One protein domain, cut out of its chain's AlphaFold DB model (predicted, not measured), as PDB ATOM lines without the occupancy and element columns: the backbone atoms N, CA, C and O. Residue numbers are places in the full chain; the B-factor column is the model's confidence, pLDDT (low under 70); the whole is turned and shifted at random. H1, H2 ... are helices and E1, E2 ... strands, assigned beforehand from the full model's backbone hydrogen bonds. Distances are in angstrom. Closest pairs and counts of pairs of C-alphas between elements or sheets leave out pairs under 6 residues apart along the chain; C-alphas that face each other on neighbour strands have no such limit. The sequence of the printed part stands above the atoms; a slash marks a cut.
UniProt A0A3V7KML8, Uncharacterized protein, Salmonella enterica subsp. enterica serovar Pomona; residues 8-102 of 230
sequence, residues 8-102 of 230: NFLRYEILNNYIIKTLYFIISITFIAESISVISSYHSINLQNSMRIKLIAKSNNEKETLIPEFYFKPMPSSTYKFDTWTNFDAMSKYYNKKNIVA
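Overview. This is residues 8 to 102 of the 230 residues of an uncharacterized protein of Salmonella enterica subsp. enterica serovar Pomona (UniProt A0A3V7KML8). One long helix, H2, makes a rod, with short H1 turned off at its first end. At the other end a small parallel sheet, E1 beside E2, packs between H2 and short H3, while loop residues 69 to 87 fold back beside H2 and return. The printed part has 95 residues with three named helices and two strands, ordered H1, H2, E1, H3, E2; it is mostly helix and extended, radius of gyration of the C-alphas 22.5 A, spanning 73 by 18 by 18 A.

Arrangement. H1, residues 8 to 16, and H2, residues 18 to 58, are close but not clearly touching: their closest C-alphas, Leu 15 and Lys 21, are 6.7 A apart. Their 72 degrees is only just about perpendicular. E1, residues 65 to 68, comes closest to H2 at the C-alphas of Ile 67 and Arg 52, 5.9 A. H3, residues 88 to 94, and E2, residues 100 to 102, come closest at C-alphas 92 and 100, 5.4 A. E1, H3 and E2 form a strand-helix-strand unit, parallel neighbour strands with a helix between, its crossover right-handed; N 67 and O 101 are 2.9 A apart. Every O i to N i+4 pair in H1, H2 and H3 is within hydrogen-bond range.

Along the chain. H1 begins at C-alpha 8 (48.032, -5.291, -107.917). H2, 60.2 A long, ends at C-alpha 58 (65.854, 37.548, -62.203).

Size, cuts and confidence. The farthest C-alphas, Phe 9 and Lys 63, are 73.7 A apart. The printed part has no cut; E1 to H3 is a long link. Residue 15 is under pLDDT 70.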
ATOM      1  N   ASN A   8      49.101  -5.279-108.918       81.50
ATOM      2  CA  ASN A   8      48.032  -5.291-107.917       81.50
ATOM      3  C   ASN A   8      47.892  -6.650-107.223       81.50
ATOM      4  O   ASN A   8      47.660  -6.681-106.017       81.50
ATOM      5  N   PHE A   9      48.075  -7.755-107.949       80.19
ATOM      6  CA  PHE A   9      48.066  -9.101-107.379       80.19
ATOM      7  C   PHE A   9      49.247  -9.313-106.421       80.19
ATOM      8  O   PHE A   9      49.037  -9.714-105.280       80.19
ATOM      9  N   LEU A  10      50.467  -8.941-106.829       77.62
ATOM     10  CA  LEU A  10      51.652  -8.991-105.962       77.62
ATOM     11  C   LEU A  10      51.492  -8.097-104.730       77.62
ATOM     12  O   LEU A  10      51.781  -8.521-103.616       77.62
ATOM     13  N   ARG A  11      50.979  -6.873-104.903       76.56
ATOM     14  CA  ARG A  11      50.658  -5.974-103.786       76.56
ATOM     15  C   ARG A  11      49.636  -6.604-102.840       76.56
ATOM     16  O   ARG A  11      49.797  -6.480-101.631       76.56
ATOM     17  N   TYR A  12      48.601  -7.255-103.363       77.62
ATOM     18  CA  TYR A  12      47.589  -7.931-102.555       77.62
ATOM     19  C   TYR A  12      48.178  -9.120-101.787       77.62
ATOM     20  O   TYR A  12      47.945  -9.215-100.588       77.62
ATOM     21  N   GLU A  13      48.996  -9.972-102.411       77.25
ATOM     22  CA  GLU A  13      49.670 -11.073-101.706       77.25
ATOM     23  C   GLU A  13      50.646 -10.578-100.633       77.25
ATOM     24  O   GLU A  13      50.614 -11.066 -99.504       77.25
ATOM     25  N   ILE A  14      51.467  -9.572-100.947       70.06
ATOM     26  CA  ILE A  14      52.410  -8.959-100.001       70.06
ATOM     27  C   ILE A  14      51.654  -8.355 -98.813       70.06
ATOM     28  O   ILE A  14      51.992  -8.620 -97.661       70.06
ATOM     29  N   LEU A  15      50.604  -7.573 -99.073       69.00
ATOM     30  CA  LEU A  15      49.811  -6.947 -98.014       69.00
ATOM     31  C   LEU A  15      48.970  -7.956 -97.235       69.00
ATOM     32  O   LEU A  15      48.656  -7.685 -96.080       69.00
ATOM     33  N   ASN A  16      48.584  -9.090 -97.831       75.25
ATOM     34  CA  ASN A  16      47.785 -10.112 -97.159       75.25
ATOM     35  C   ASN A  16      48.634 -11.168 -96.431       75.25
ATOM     36  O   ASN A  16      48.097 -11.917 -95.614       75.25
ATOM     37  N   ASN A  17      49.949 -11.184 -96.661       83.19
ATOM     38  CA  ASN A  17      50.886 -12.041 -95.951       83.19
ATOM     39  C   ASN A  17      50.944 -11.659 -94.463       83.19
ATOM     40  O   ASN A  17      51.302 -10.539 -94.088       83.19
ATOM     41  N   TYR A  18      50.605 -12.618 -93.604       82.31
ATOM     42  CA  TYR A  18      50.568 -12.442 -92.154       82.31
ATOM     43  C   TYR A  18      51.914 -11.988 -91.572       82.31
ATOM     44  O   TYR A  18      51.939 -11.132 -90.692       82.31
ATOM     45  N   ILE A  19      53.037 -12.489 -92.099       83.69
ATOM     46  CA  ILE A  19      54.381 -12.104 -91.642       83.69
ATOM     47  C   ILE A  19      54.623 -10.616 -91.909       83.69
ATOM     48  O   ILE A  19      55.102  -9.895 -91.037       83.69
ATOM     49  N   ILE A  20      54.239 -10.137 -93.094       84.31
ATOM     50  CA  ILE A  20      54.427  -8.742 -93.500       84.31
ATOM     51  C   ILE A  20      53.537  -7.816 -92.666       84.31
ATOM     52  O   ILE A  20      54.022  -6.803 -92.165       84.31
ATOM     53  N   LYS A  21      52.271  -8.188 -92.423       85.31
ATOM     54  CA  LYS A  21      51.383  -7.443 -91.508       85.31
ATOM     55  C   LYS A  21      51.967  -7.348 -90.096       85.31
ATOM     56  O   LYS A  21      51.985  -6.260 -89.524       85.31
ATOM     57  N   THR A  22      52.475  -8.455 -89.556       88.94
ATOM     58  CA  THR A  22      53.100  -8.490 -88.225       88.94
ATOM     59  C   THR A  22      54.346  -7.609 -88.165       88.94
ATOM     60  O   THR A  22      54.502  -6.846 -87.217       88.94
ATOM     61  N   LEU A  23      55.198  -7.634 -89.195       90.31
ATOM     62  CA  LEU A  23      56.364  -6.751 -89.280       90.31
ATOM     63  C   LEU A  23      55.959  -5.273 -89.307       90.31
ATOM     64  O   LEU A  23      56.497  -4.489 -88.528       90.31
ATOM     65  N   TYR A  24      54.980  -4.890 -90.134       88.94
ATOM     66  CA  TYR A  24      54.469  -3.514 -90.157       88.94
ATOM     67  C   TYR A  24      53.898  -3.084 -88.808       88.94
ATOM     68  O   TYR A  24      54.119  -1.950 -88.383       88.94
ATOM     69  N   PHE A  25      53.188  -3.976 -88.121       91.25
ATOM     70  CA  PHE A  25      52.645  -3.700 -86.798       91.25
ATOM     71  C   PHE A  25      53.753  -3.468 -85.765       91.25
ATOM     72  O   PHE A  25      53.722  -2.461 -85.060       91.25
ATOM     73  N   ILE A  26      54.767  -4.339 -85.731       92.94
ATOM     74  CA  ILE A  26      55.926  -4.193 -84.840       92.94
ATOM     75  C   ILE A  26      56.645  -2.872 -85.117       92.94
ATOM     76  O   ILE A  26      56.846  -2.101 -84.183       92.94
ATOM     77  N   ILE A  27      56.952  -2.576 -86.385       92.88
ATOM     78  CA  ILE A  27      57.609  -1.323 -86.795       92.88
ATOM     79  C   ILE A  27      56.786  -0.106 -86.351       92.88
ATOM     80  O   ILE A  27      57.338   0.885 -85.875       92.88
ATOM     81  N   SER A  28      55.461  -0.180 -86.488       91.75
ATOM     82  CA  SER A  28      54.564   0.912 -86.098       91.75
ATOM     83  C   SER A  28      54.581   1.137 -84.584       91.75
ATOM     84  O   SER A  28      54.683   2.278 -84.139       91.75
ATOM     85  N   ILE A  29      54.536   0.066 -83.783       90.81
ATOM     86  CA  ILE A  29      54.630   0.158 -82.317       90.81
ATOM     87  C   ILE A  29      55.989   0.708 -81.888       90.81
ATOM     88  O   ILE A  29      56.038   1.611 -81.051       90.81
ATOM     89  N   THR A  30      57.084   0.207 -82.463       87.62
ATOM     90  CA  THR A  30      58.430   0.694 -82.134       87.62
ATOM     91  C   THR A  30      58.576   2.169 -82.490       87.62
ATOM     92  O   THR A  30      59.071   2.943 -81.675       87.62
ATOM     93  N   PHE A  31      58.050   2.591 -83.644       88.19
ATOM     94  CA  PHE A  31      58.062   3.992 -84.059       88.19
ATOM     95  C   PHE A  31      57.258   4.897 -83.114       88.19
ATOM     96  O   PHE A  31      57.707   5.997 -82.786       88.19
ATOM     97  N   ILE A  32      56.090   4.449 -82.642       88.56
ATOM     98  CA  ILE A  32      55.290   5.195 -81.659       88.56
ATOM     99  C   ILE A  32      56.065   5.343 -80.344       88.56
ATOM    100  O   ILE A  32      56.158   6.450 -79.812       88.56
ATOM    101  N   ALA A  33      56.651   4.254 -79.839       83.69
ATOM    102  CA  ALA A  33      57.427   4.271 -78.600       83.69
ATOM    103  C   ALA A  33      58.646   5.209 -78.690       83.69
ATOM    104  O   ALA A  33      58.886   6.006 -77.778       83.69
ATOM    105  N   GLU A  34      59.380   5.170 -79.807       86.06
ATOM    106  CA  GLU A  34      60.471   6.108 -80.089       86.06
ATOM    107  C   GLU A  34      59.978   7.552 -80.139       86.06
ATOM    108  O   GLU A  34      60.531   8.414 -79.453       86.06
ATOM    109  N   SER A  35      58.898   7.810 -80.876       88.00
ATOM    110  CA  SER A  35      58.339   9.153 -81.039       88.00
ATOM    111  C   SER A  35      57.932   9.777 -79.704       88.00
ATOM    112  O   SER A  35      58.218  10.951 -79.472       88.00
ATOM    113  N   ILE A  36      57.332   9.005 -78.791       86.19
ATOM    114  CA  ILE A  36      56.984   9.482 -77.442       86.19
ATOM    115  C   ILE A  36      58.243   9.919 -76.675       86.19
ATOM    116  O   ILE A  36      58.258  11.001 -76.081       86.19
ATOM    117  N   SER A  37      59.318   9.124 -76.723       85.06
ATOM    118  CA  SER A  37      60.588   9.446 -76.055       85.06
ATOM    119  C   SER A  37      61.239  10.707 -76.633       85.06
ATOM    120  O   SER A  37      61.747  11.552 -75.887       85.06
ATOM    121  N   VAL A  38      61.192  10.870 -77.959       89.44
ATOM    122  CA  VAL A  38      61.710  12.058 -78.650       89.44
ATOM    123  C   VAL A  38      60.907  13.296 -78.259       89.44
ATOM    124  O   VAL A  38      61.487  14.286 -77.813       89.44
ATOM    125  N   ILE A  39      59.575  13.233 -78.351       89.69
ATOM    126  CA  ILE A  39      58.683  14.350 -78.010       89.69
ATOM    127  C   ILE A  39      58.873  14.772 -76.548       89.69
ATOM    128  O   ILE A  39      59.018  15.964 -76.275       89.69
ATOM    129  N   SER A  40      58.948  13.814 -75.618       88.44
ATOM    130  CA  SER A  40      59.229  14.089 -74.201       88.44
ATOM    131  C   SER A  40      60.564  14.817 -74.006       88.44
ATOM    132  O   SER A  40      60.658  15.746 -73.203       88.44
ATOM    133  N   SER A  41      61.591  14.445 -74.774       90.81
ATOM    134  CA  SER A  41      62.907  15.083 -74.703       90.81
ATOM    135  C   SER A  41      62.880  16.522 -75.225       90.81
ATOM    136  O   SER A  41      63.408  17.414 -74.564       90.81
ATOM    137  N   TYR A  42      62.220  16.788 -76.358       91.25
ATOM    138  CA  TYR A  42      62.044  18.163 -76.855       91.25
ATOM    139  C   TYR A  42      61.220  19.022 -75.890       91.25
ATOM    140  O   TYR A  42      61.549  20.185 -75.654       91.25
ATOM    141  N   HIS A  43      60.164  18.449 -75.311       92.25
ATOM    142  CA  HIS A  43      59.344  19.139 -74.323       92.25
ATOM    143  C   HIS A  43      60.159  19.527 -73.082       92.25
ATOM    144  O   HIS A  43      60.128  20.685 -72.667       92.25
ATOM    145  N   SER A  44      60.956  18.592 -72.556       93.25
ATOM    146  CA  SER A  44      61.888  18.833 -71.448       93.25
ATOM    147  C   SER A  44      62.857  19.985 -71.748       93.25
ATOM    148  O   SER A  44      62.961  20.916 -70.949       93.25
ATOM    149  N   ILE A  45      63.487  20.007 -72.927       94.00
ATOM    150  CA  ILE A  45      64.400  21.096 -73.317       94.00
ATOM    151  C   ILE A  45      63.694  22.455 -73.367       94.00
ATOM    152  O   ILE A  45      64.246  23.456 -72.906       94.00
ATOM    153  N   ASN A  46      62.454  22.511 -73.856       93.44
ATOM    154  CA  ASN A  46      61.677  23.754 -73.863       93.44
ATOM    155  C   ASN A  46      61.364  24.260 -72.443       93.44
ATOM    156  O   ASN A  46      61.417  25.469 -72.181       93.44
ATOM    157  N   LEU A  47      61.072  23.350 -71.511       94.50
ATOM    158  CA  LEU A  47      60.855  23.689 -70.103       94.50
ATOM    159  C   LEU A  47      62.153  24.155 -69.429       94.50
ATOM    160  O   LEU A  47      62.160  25.206 -68.785       94.50
ATOM    161  N   GLN A  48      63.264  23.447 -69.650       94.56
ATOM    162  CA  GLN A  48      64.597  23.856 -69.196       94.56
ATOM    163  C   GLN A  48      64.954  25.257 -69.726       94.56
ATOM    164  O   GLN A  48      65.404  26.119 -68.971       94.56
ATOM    165  N   ASN A  49      64.674  25.540 -71.003       94.12
ATOM    166  CA  ASN A  49      64.907  26.857 -71.600       94.12
ATOM    167  C   ASN A  49      64.071  27.946 -70.914       94.12
ATOM    168  O   ASN A  49      64.575  29.021 -70.596       94.12
ATOM    169  N   SER A  50      62.805  27.648 -70.617       93.44
ATOM    170  CA  SER A  50      61.929  28.563 -69.881       93.44
ATOM    171  C   SER A  50      62.466  28.871 -68.478       93.44
ATOM    172  O   SER A  50      62.406  30.019 -68.034       93.44
ATOM    173  N   MET A  51      63.033  27.879 -67.784       92.69
ATOM    174  CA  MET A  51      63.703  28.085 -66.492       92.69
ATOM    175  C   MET A  51      64.958  28.952 -66.624       92.69
ATOM    176  O   MET A  51      65.127  29.902 -65.857       92.69
ATOM    177  N   ARG A  52      65.804  28.692 -67.627       93.19
ATOM    178  CA  ARG A  52      67.001  29.504 -67.912       93.19
ATOM    179  C   ARG A  52      66.648  30.963 -68.198       93.19
ATOM    180  O   ARG A  52      67.279  31.860 -67.646       93.19
ATOM    181  N   ILE A  53      65.612  31.220 -68.997       93.75
ATOM    182  CA  ILE A  53      65.136  32.583 -69.276       93.75
ATOM    183  C   ILE A  53      64.672  33.272 -67.986       93.75
ATOM    184  O   ILE A  53      65.015  34.432 -67.754       93.75
ATOM    185  N   LYS A  54      63.946  32.564 -67.109       91.94
ATOM    186  CA  LYS A  54      63.529  33.104 -65.802       91.94
ATOM    187  C   LYS A  54      64.724  33.466 -64.917       91.94
ATOM    188  O   LYS A  54      64.685  34.512 -64.275       91.94
ATOM    189  N   LEU A  55      65.772  32.639 -64.881       90.31
ATOM    190  CA  LEU A  55      67.003  32.944 -64.143       90.31
ATOM    191  C   LEU A  55      67.683  34.207 -64.665       90.31
ATOM    192  O   LEU A  55      68.027  35.094 -63.888       90.31
ATOM    193  N   ILE A  56      67.823  34.313 -65.986       92.94
ATOM    194  CA  ILE A  56      68.421  35.486 -66.624       92.94
ATOM    195  C   ILE A  56      67.599  36.733 -66.302       92.94
ATOM    196  O   ILE A  56      68.159  37.763 -65.943       92.94
ATOM    197  N   ALA A  57      66.271  36.657 -66.376       91.56
ATOM    198  CA  ALA A  57      65.408  37.787 -66.046       91.56
ATOM    199  C   ALA A  57      65.545  38.229 -64.577       91.56
ATOM    200  O   ALA A  57      65.529  39.426 -64.303       91.56
ATOM    201  N   LYS A  58      65.713  37.279 -63.645       89.31
ATOM    202  CA  LYS A  58      65.854  37.548 -62.203       89.31
ATOM    203  C   LYS A  58      67.244  38.039 -61.787       89.31
ATOM    204  O   LYS A  58      67.352  38.638 -60.722       89.31
ATOM    205  N   SER A  59      68.291  37.789 -62.575       86.31
ATOM    206  CA  SER A  59      69.651  38.188 -62.195       86.31
ATOM    207  C   SER A  59      69.823  39.712 -62.213       86.31
ATOM    208  O   SER A  59      69.480  40.386 -63.189       86.31
ATOM    209  N   ASN A  60      70.391  40.289 -61.156       79.56
ATOM    210  CA  ASN A  60      70.500  41.743 -61.008       79.56
ATOM    211  C   ASN A  60      71.776  42.305 -61.648       79.56
ATOM    212  O   ASN A  60      72.668  42.732 -60.926       79.56
ATOM    213  N   ASN A  61      71.896  42.301 -62.984       72.75
ATOM    214  CA  ASN A  61      73.073  42.809 -63.731       72.75
ATOM    215  C   ASN A  61      74.421  42.571 -63.020       72.75
ATOM    216  O   ASN A  61      75.307  43.436 -62.957       72.75
ATOM    217  N   GLU A  62      74.532  41.370 -62.456       75.25
ATOM    218  CA  GLU A  62      75.649  40.945 -61.635       75.25
ATOM    219  C   GLU A  62      76.894  40.815 -62.511       75.25
ATOM    220  O   GLU A  62      76.831  40.912 -63.742       75.25
ATOM    221  N   LYS A  63      78.058  40.630 -61.880       83.00
ATOM    222  CA  LYS A  63      79.292  40.375 -62.636       83.00
ATOM    223  C   LYS A  63      79.120  39.167 -63.561       83.00
ATOM    224  O   LYS A  63      79.580  39.223 -64.695       83.00
ATOM    225  N   GLU A  64      78.409  38.147 -63.089       87.88
ATOM    226  CA  GLU A  64      78.109  36.926 -63.827       87.88
ATOM    227  C   GLU A  64      76.668  36.496 -63.545       87.88
ATOM    228  O   GLU A  64      76.190  36.581 -62.420       87.88
ATOM    229  N   THR A  65      75.960  36.059 -64.580       90.75
ATOM    230  CA  THR A  65      74.650  35.414 -64.485       90.75
ATOM    231  C   THR A  65      74.845  33.934 -64.767       90.75
ATOM    232  O   THR A  65      75.096  33.550 -65.910       90.75
ATOM    233  N   LEU A  66      74.741  33.113 -63.726       91.25
ATOM    234  CA  LEU A  66      74.904  31.669 -63.829       91.25
ATOM    235  C   LEU A  66      73.596  31.001 -64.258       91.25
ATOM    236  O   LEU A  66      72.542  31.242 -63.665       91.25
ATOM    237  N   ILE A  67      73.664  30.138 -65.269       93.19
ATOM    238  CA  ILE A  67      72.528  29.333 -65.732       93.19
ATOM    239  C   ILE A  67      72.909  27.855 -65.857       93.19
ATOM    240  O   ILE A  67      74.053  27.549 -66.171       93.19
ATOM    241  N   PRO A  68      71.978  26.917 -65.655       92.44
ATOM    242  CA  PRO A  68      72.257  25.512 -65.911       92.44
ATOM    243  C   PRO A  68      72.457  25.263 -67.413       92.44
ATOM    244  O   PRO A  68      71.730  25.812 -68.252       92.44
ATOM    245  N   GLU A  69      73.417  24.407 -67.762       92.69
ATOM    246  CA  GLU A  69      73.497  23.790 -69.088       92.69
ATOM    247  C   GLU A  69      72.257  22.933 -69.353       92.69
ATOM    248  O   GLU A  69      71.586  22.490 -68.422       92.69
ATOM    249  N   PHE A  70      71.929  22.704 -70.625       93.75
ATOM    250  CA  PHE A  70      70.853  21.779 -70.971       93.75
ATOM    251  C   PHE A  70      71.242  20.343 -70.622       93.75
ATOM    252  O   PHE A  70      72.302  19.868 -71.025       93.75
ATOM    253  N   TYR A  71      70.333  19.633 -69.962       92.88
ATOM    254  CA  TYR A  71      70.403  18.189 -69.837       92.88
ATOM    255  C   TYR A  71      69.624  17.540 -70.981       92.88
ATOM    256  O   TYR A  71      68.398  17.657 -71.072       92.88
ATOM    257  N   PHE A  72      70.337  16.833 -71.851       91.44
ATOM    258  CA  PHE A  72      69.737  16.099 -72.957       91.44
ATOM    259  C   PHE A  72      69.474  14.652 -72.545       91.44
ATOM    260  O   PHE A  72      70.404  13.886 -72.295       91.44
ATOM    261  N   LYS A  73      68.195  14.264 -72.512       90.06
ATOM    262  CA  LYS A  73      67.808  12.870 -72.268       90.06
ATOM    263  C   LYS A  73      68.418  11.941 -73.326       90.06
ATOM    264  O   LYS A  73      68.560  12.352 -74.483       90.06
ATOM    265  N   PRO A  74      68.716  10.678 -72.971       87.31
ATOM    266  CA  PRO A  74      69.152   9.680 -73.938       87.31
ATOM    267  C   PRO A  74      68.157   9.551 -75.096       87.31
ATOM    268  O   PRO A  74      66.980   9.254 -74.884       87.31
ATOM    269  N   MET A  75      68.647   9.771 -76.316       86.38
ATOM    270  CA  MET A  75      67.849   9.646 -77.533       86.38
ATOM    271  C   MET A  75      67.720   8.189 -77.978       86.38
ATOM    272  O   MET A  75      68.639   7.398 -77.752       86.38
ATOM    273  N   PRO A  76      66.603   7.835 -78.638       82.69
ATOM    274  CA  PRO A  76      66.352   6.473 -79.088       82.69
ATOM    275  C   PRO A  76      67.356   5.981 -80.135       82.69
ATOM    276  O   PRO A  76      67.725   4.811 -80.174       82.69
ATOM    277  N   SER A  77      67.836   6.892 -80.976       82.94
ATOM    278  CA  SER A  77      68.820   6.593 -82.004       82.94
ATOM    279  C   SER A  77      69.728   7.797 -82.229       82.94
ATOM    280  O   SER A  77      69.399   8.933 -81.883       82.94
ATOM    281  N   SER A  78      70.865   7.558 -82.879       81.56
ATOM    282  CA  SER A  78      71.801   8.611 -83.276       81.56
ATOM    283  C   SER A  78      71.262   9.529 -84.377       81.56
ATOM    284  O   SER A  78      71.892  10.548 -84.663       81.56
ATOM    285  N   THR A  79      70.133   9.194 -85.012       84.62
ATOM    286  CA  THR A  79      69.510  10.041 -86.039       84.62
ATOM    287  C   THR A  79      68.712  11.187 -85.424       84.62
ATOM    288  O   THR A  79      68.553  12.220 -86.069       84.62
ATOM    289  N   TYR A  80      68.251  11.039 -84.178       84.31
ATOM    290  CA  TYR A  80      67.655  12.131 -83.414       84.31
ATOM    291  C   TYR A  80      68.758  12.900 -82.693       84.31
ATOM    292  O   TYR A  80      69.469  12.352 -81.851       84.31
ATOM    293  N   LYS A  81      68.918  14.178 -83.038       81.88
ATOM    294  CA  LYS A  81      69.941  15.044 -82.450       81.88
ATOM    295  C   LYS A  81      69.363  16.407 -82.119       81.88
ATOM    296  O   LYS A  81      68.536  16.941 -82.856       81.88
ATOM    297  N   PHE A  82      69.852  16.970 -81.026       84.56
ATOM    298  CA  PHE A  82      69.701  18.384 -80.741       84.56
ATOM    299  C   PHE A  82      70.841  19.162 -81.382       84.56
ATOM    300  O   PHE A  82      71.971  18.676 -81.448       84.56
ATOM    301  N   ASP A  83      70.542  20.384 -81.811       83.31
ATOM    302  CA  ASP A  83      71.586  21.386 -81.950       83.31
ATOM    303  C   ASP A  83      72.012  21.809 -80.540       83.31
ATOM    304  O   ASP A  83      71.213  22.341 -79.766       83.31
ATOM    305  N   THR A  84      73.252  21.489 -80.183       83.31
ATOM    306  CA  THR A  84      73.817  21.790 -78.865       83.31
ATOM    307  C   THR A  84      74.666  23.056 -78.876       83.31
ATOM    308  O   THR A  84      75.244  23.409 -77.845       83.31
ATOM    309  N   TRP A  85      74.791  23.740 -80.018       84.56
ATOM    310  CA  TRP A  85      75.607  24.942 -80.100       84.56
ATOM    311  C   TRP A  85      74.978  26.079 -79.289       84.56
ATOM    312  O   TRP A  85      73.824  26.454 -79.481       84.56
ATOM    313  N   THR A  86      75.755  26.642 -78.364       84.38
ATOM    314  CA  THR A  86      75.338  27.770 -77.526       84.38
ATOM    315  C   THR A  86      76.403  28.857 -77.576       84.38
ATOM    316  O   THR A  86      77.577  28.593 -77.332       84.38
ATOM    317  N   ASN A  87      75.993  30.094 -77.861       91.69
ATOM    318  CA  ASN A  87      76.870  31.263 -77.839       91.69
ATOM    319  C   ASN A  87      76.488  32.188 -76.682       91.69
ATOM    320  O   ASN A  87      75.547  32.983 -76.779       91.69
ATOM    321  N   PHE A  88      77.223  32.071 -75.580       92.31
ATOM    322  CA  PHE A  88      76.958  32.828 -74.362       92.31
ATOM    323  C   PHE A  88      77.234  34.330 -74.505       92.31
ATOM    324  O   PHE A  88      76.519  35.128 -73.901       92.31
ATOM    325  N   ASP A  89      78.175  34.743 -75.357       93.31
ATOM    326  CA  ASP A  89      78.444  36.164 -75.619       93.31
ATOM    327  C   ASP A  89      77.261  36.829 -76.328       93.31
ATOM    328  O   ASP A  89      76.806  37.912 -75.947       93.31
ATOM    329  N   ALA A  90      76.733  36.168 -77.361       94.00
ATOM    330  CA  ALA A  90      75.549  36.628 -78.075       94.00
ATOM    331  C   ALA A  90      74.326  36.653 -77.149       94.00
ATOM    332  O   ALA A  90      73.575  37.628 -77.148       94.00
ATOM    333  N   MET A  91      74.164  35.621 -76.314       93.88
ATOM    334  CA  MET A  91      73.093  35.546 -75.319       93.88
ATOM    335  C   MET A  91      73.192  36.686 -74.292       93.88
ATOM    336  O   MET A  91      72.189  37.336 -73.999       93.88
ATOM    337  N   SER A  92      74.397  36.979 -73.797       94.25
ATOM    338  CA  SER A  92      74.660  38.069 -72.847       94.25
ATOM    339  C   SER A  92      74.259  39.418 -73.432       94.25
ATOM    340  O   SER A  92      73.528  40.176 -72.796       94.25
ATOM    341  N   LYS A  93      74.649  39.683 -74.686       94.38
ATOM    342  CA  LYS A  93      74.252  40.897 -75.416       94.38
ATOM    343  C   LYS A  93      72.739  40.976 -75.607       94.38
ATOM    344  O   LYS A  93      72.154  42.023 -75.346       94.38
ATOM    345  N   TYR A  94      72.107  39.879 -76.026       94.88
ATOM    346  CA  TYR A  94      70.666  39.824 -76.281       94.88
ATOM    347  C   TYR A  94      69.834  40.136 -75.027       94.88
ATOM    348  O   TYR A  94      68.905  40.935 -75.089       94.88
ATOM    349  N   TYR A  95      70.194  39.557 -73.877       93.81
ATOM    350  CA  TYR A  95      69.489  39.778 -72.608       93.81
ATOM    351  C   TYR A  95      70.021  40.969 -71.792       93.81
ATOM    352  O   TYR A  95      69.619  41.144 -70.639       93.81
ATOM    353  N   ASN A  96      70.916  41.784 -72.363       93.06
ATOM    354  CA  ASN A  96      71.558  42.921 -71.700       93.06
ATOM    355  C   ASN A  96      72.202  42.558 -70.342       93.06
ATOM    356  O   ASN A  96      72.029  43.255 -69.339       93.06
ATOM    357  N   LYS A  97      72.931  41.439 -70.306       93.00
ATOM    358  CA  LYS A  97      73.709  40.976 -69.149       93.00
ATOM    359  C   LYS A  97      75.198  41.172 -69.400       93.00
ATOM    360  O   LYS A  97      75.655  41.075 -70.535       93.00
ATOM    361  N   LYS A  98      75.961  41.419 -68.329       91.50
ATOM    362  CA  LYS A  98      77.423  41.587 -68.413       91.50
ATOM    363  C   LYS A  98      78.113  40.323 -68.912       91.50
ATOM    364  O   LYS A  98      78.924  40.398 -69.825       91.50
ATOM    365  N   ASN A  99      77.786  39.194 -68.294       93.31
ATOM    366  CA  ASN A  99      78.321  37.889 -68.638       93.31
ATOM    367  C   ASN A  99      77.307  36.818 -68.229       93.31
ATOM    368  O   ASN A  99      76.871  36.804 -67.078       93.31
ATOM    369  N   ILE A 100      76.909  35.954 -69.155       94.56
ATOM    370  CA  ILE A 100      76.111  34.758 -68.884       94.56
ATOM    371  C   ILE A 100      77.056  33.569 -68.977       94.56
ATOM    372  O   ILE A 100      77.678  33.363 -70.012       94.56
ATOM    373  N   VAL A 101      77.135  32.771 -67.919       92.50
ATOM    374  CA  VAL A 101      77.989  31.580 -67.867       92.50
ATOM    375  C   VAL A 101      77.125  30.389 -67.501       92.50
ATOM    376  O   VAL A 101      76.212  30.511 -66.681       92.50
ATOM    377  N   ALA A 102      77.388  29.240 -68.121       91.50
ATOM    378  CA  ALA A 102      76.683  28.018 -67.788       91.50
ATOM    379  C   ALA A 102      77.462  27.130 -66.814       91.50
ATOM    380  O   ALA A 102      78.690  27.094 -66.840       91.50
TER     381      ALA A 102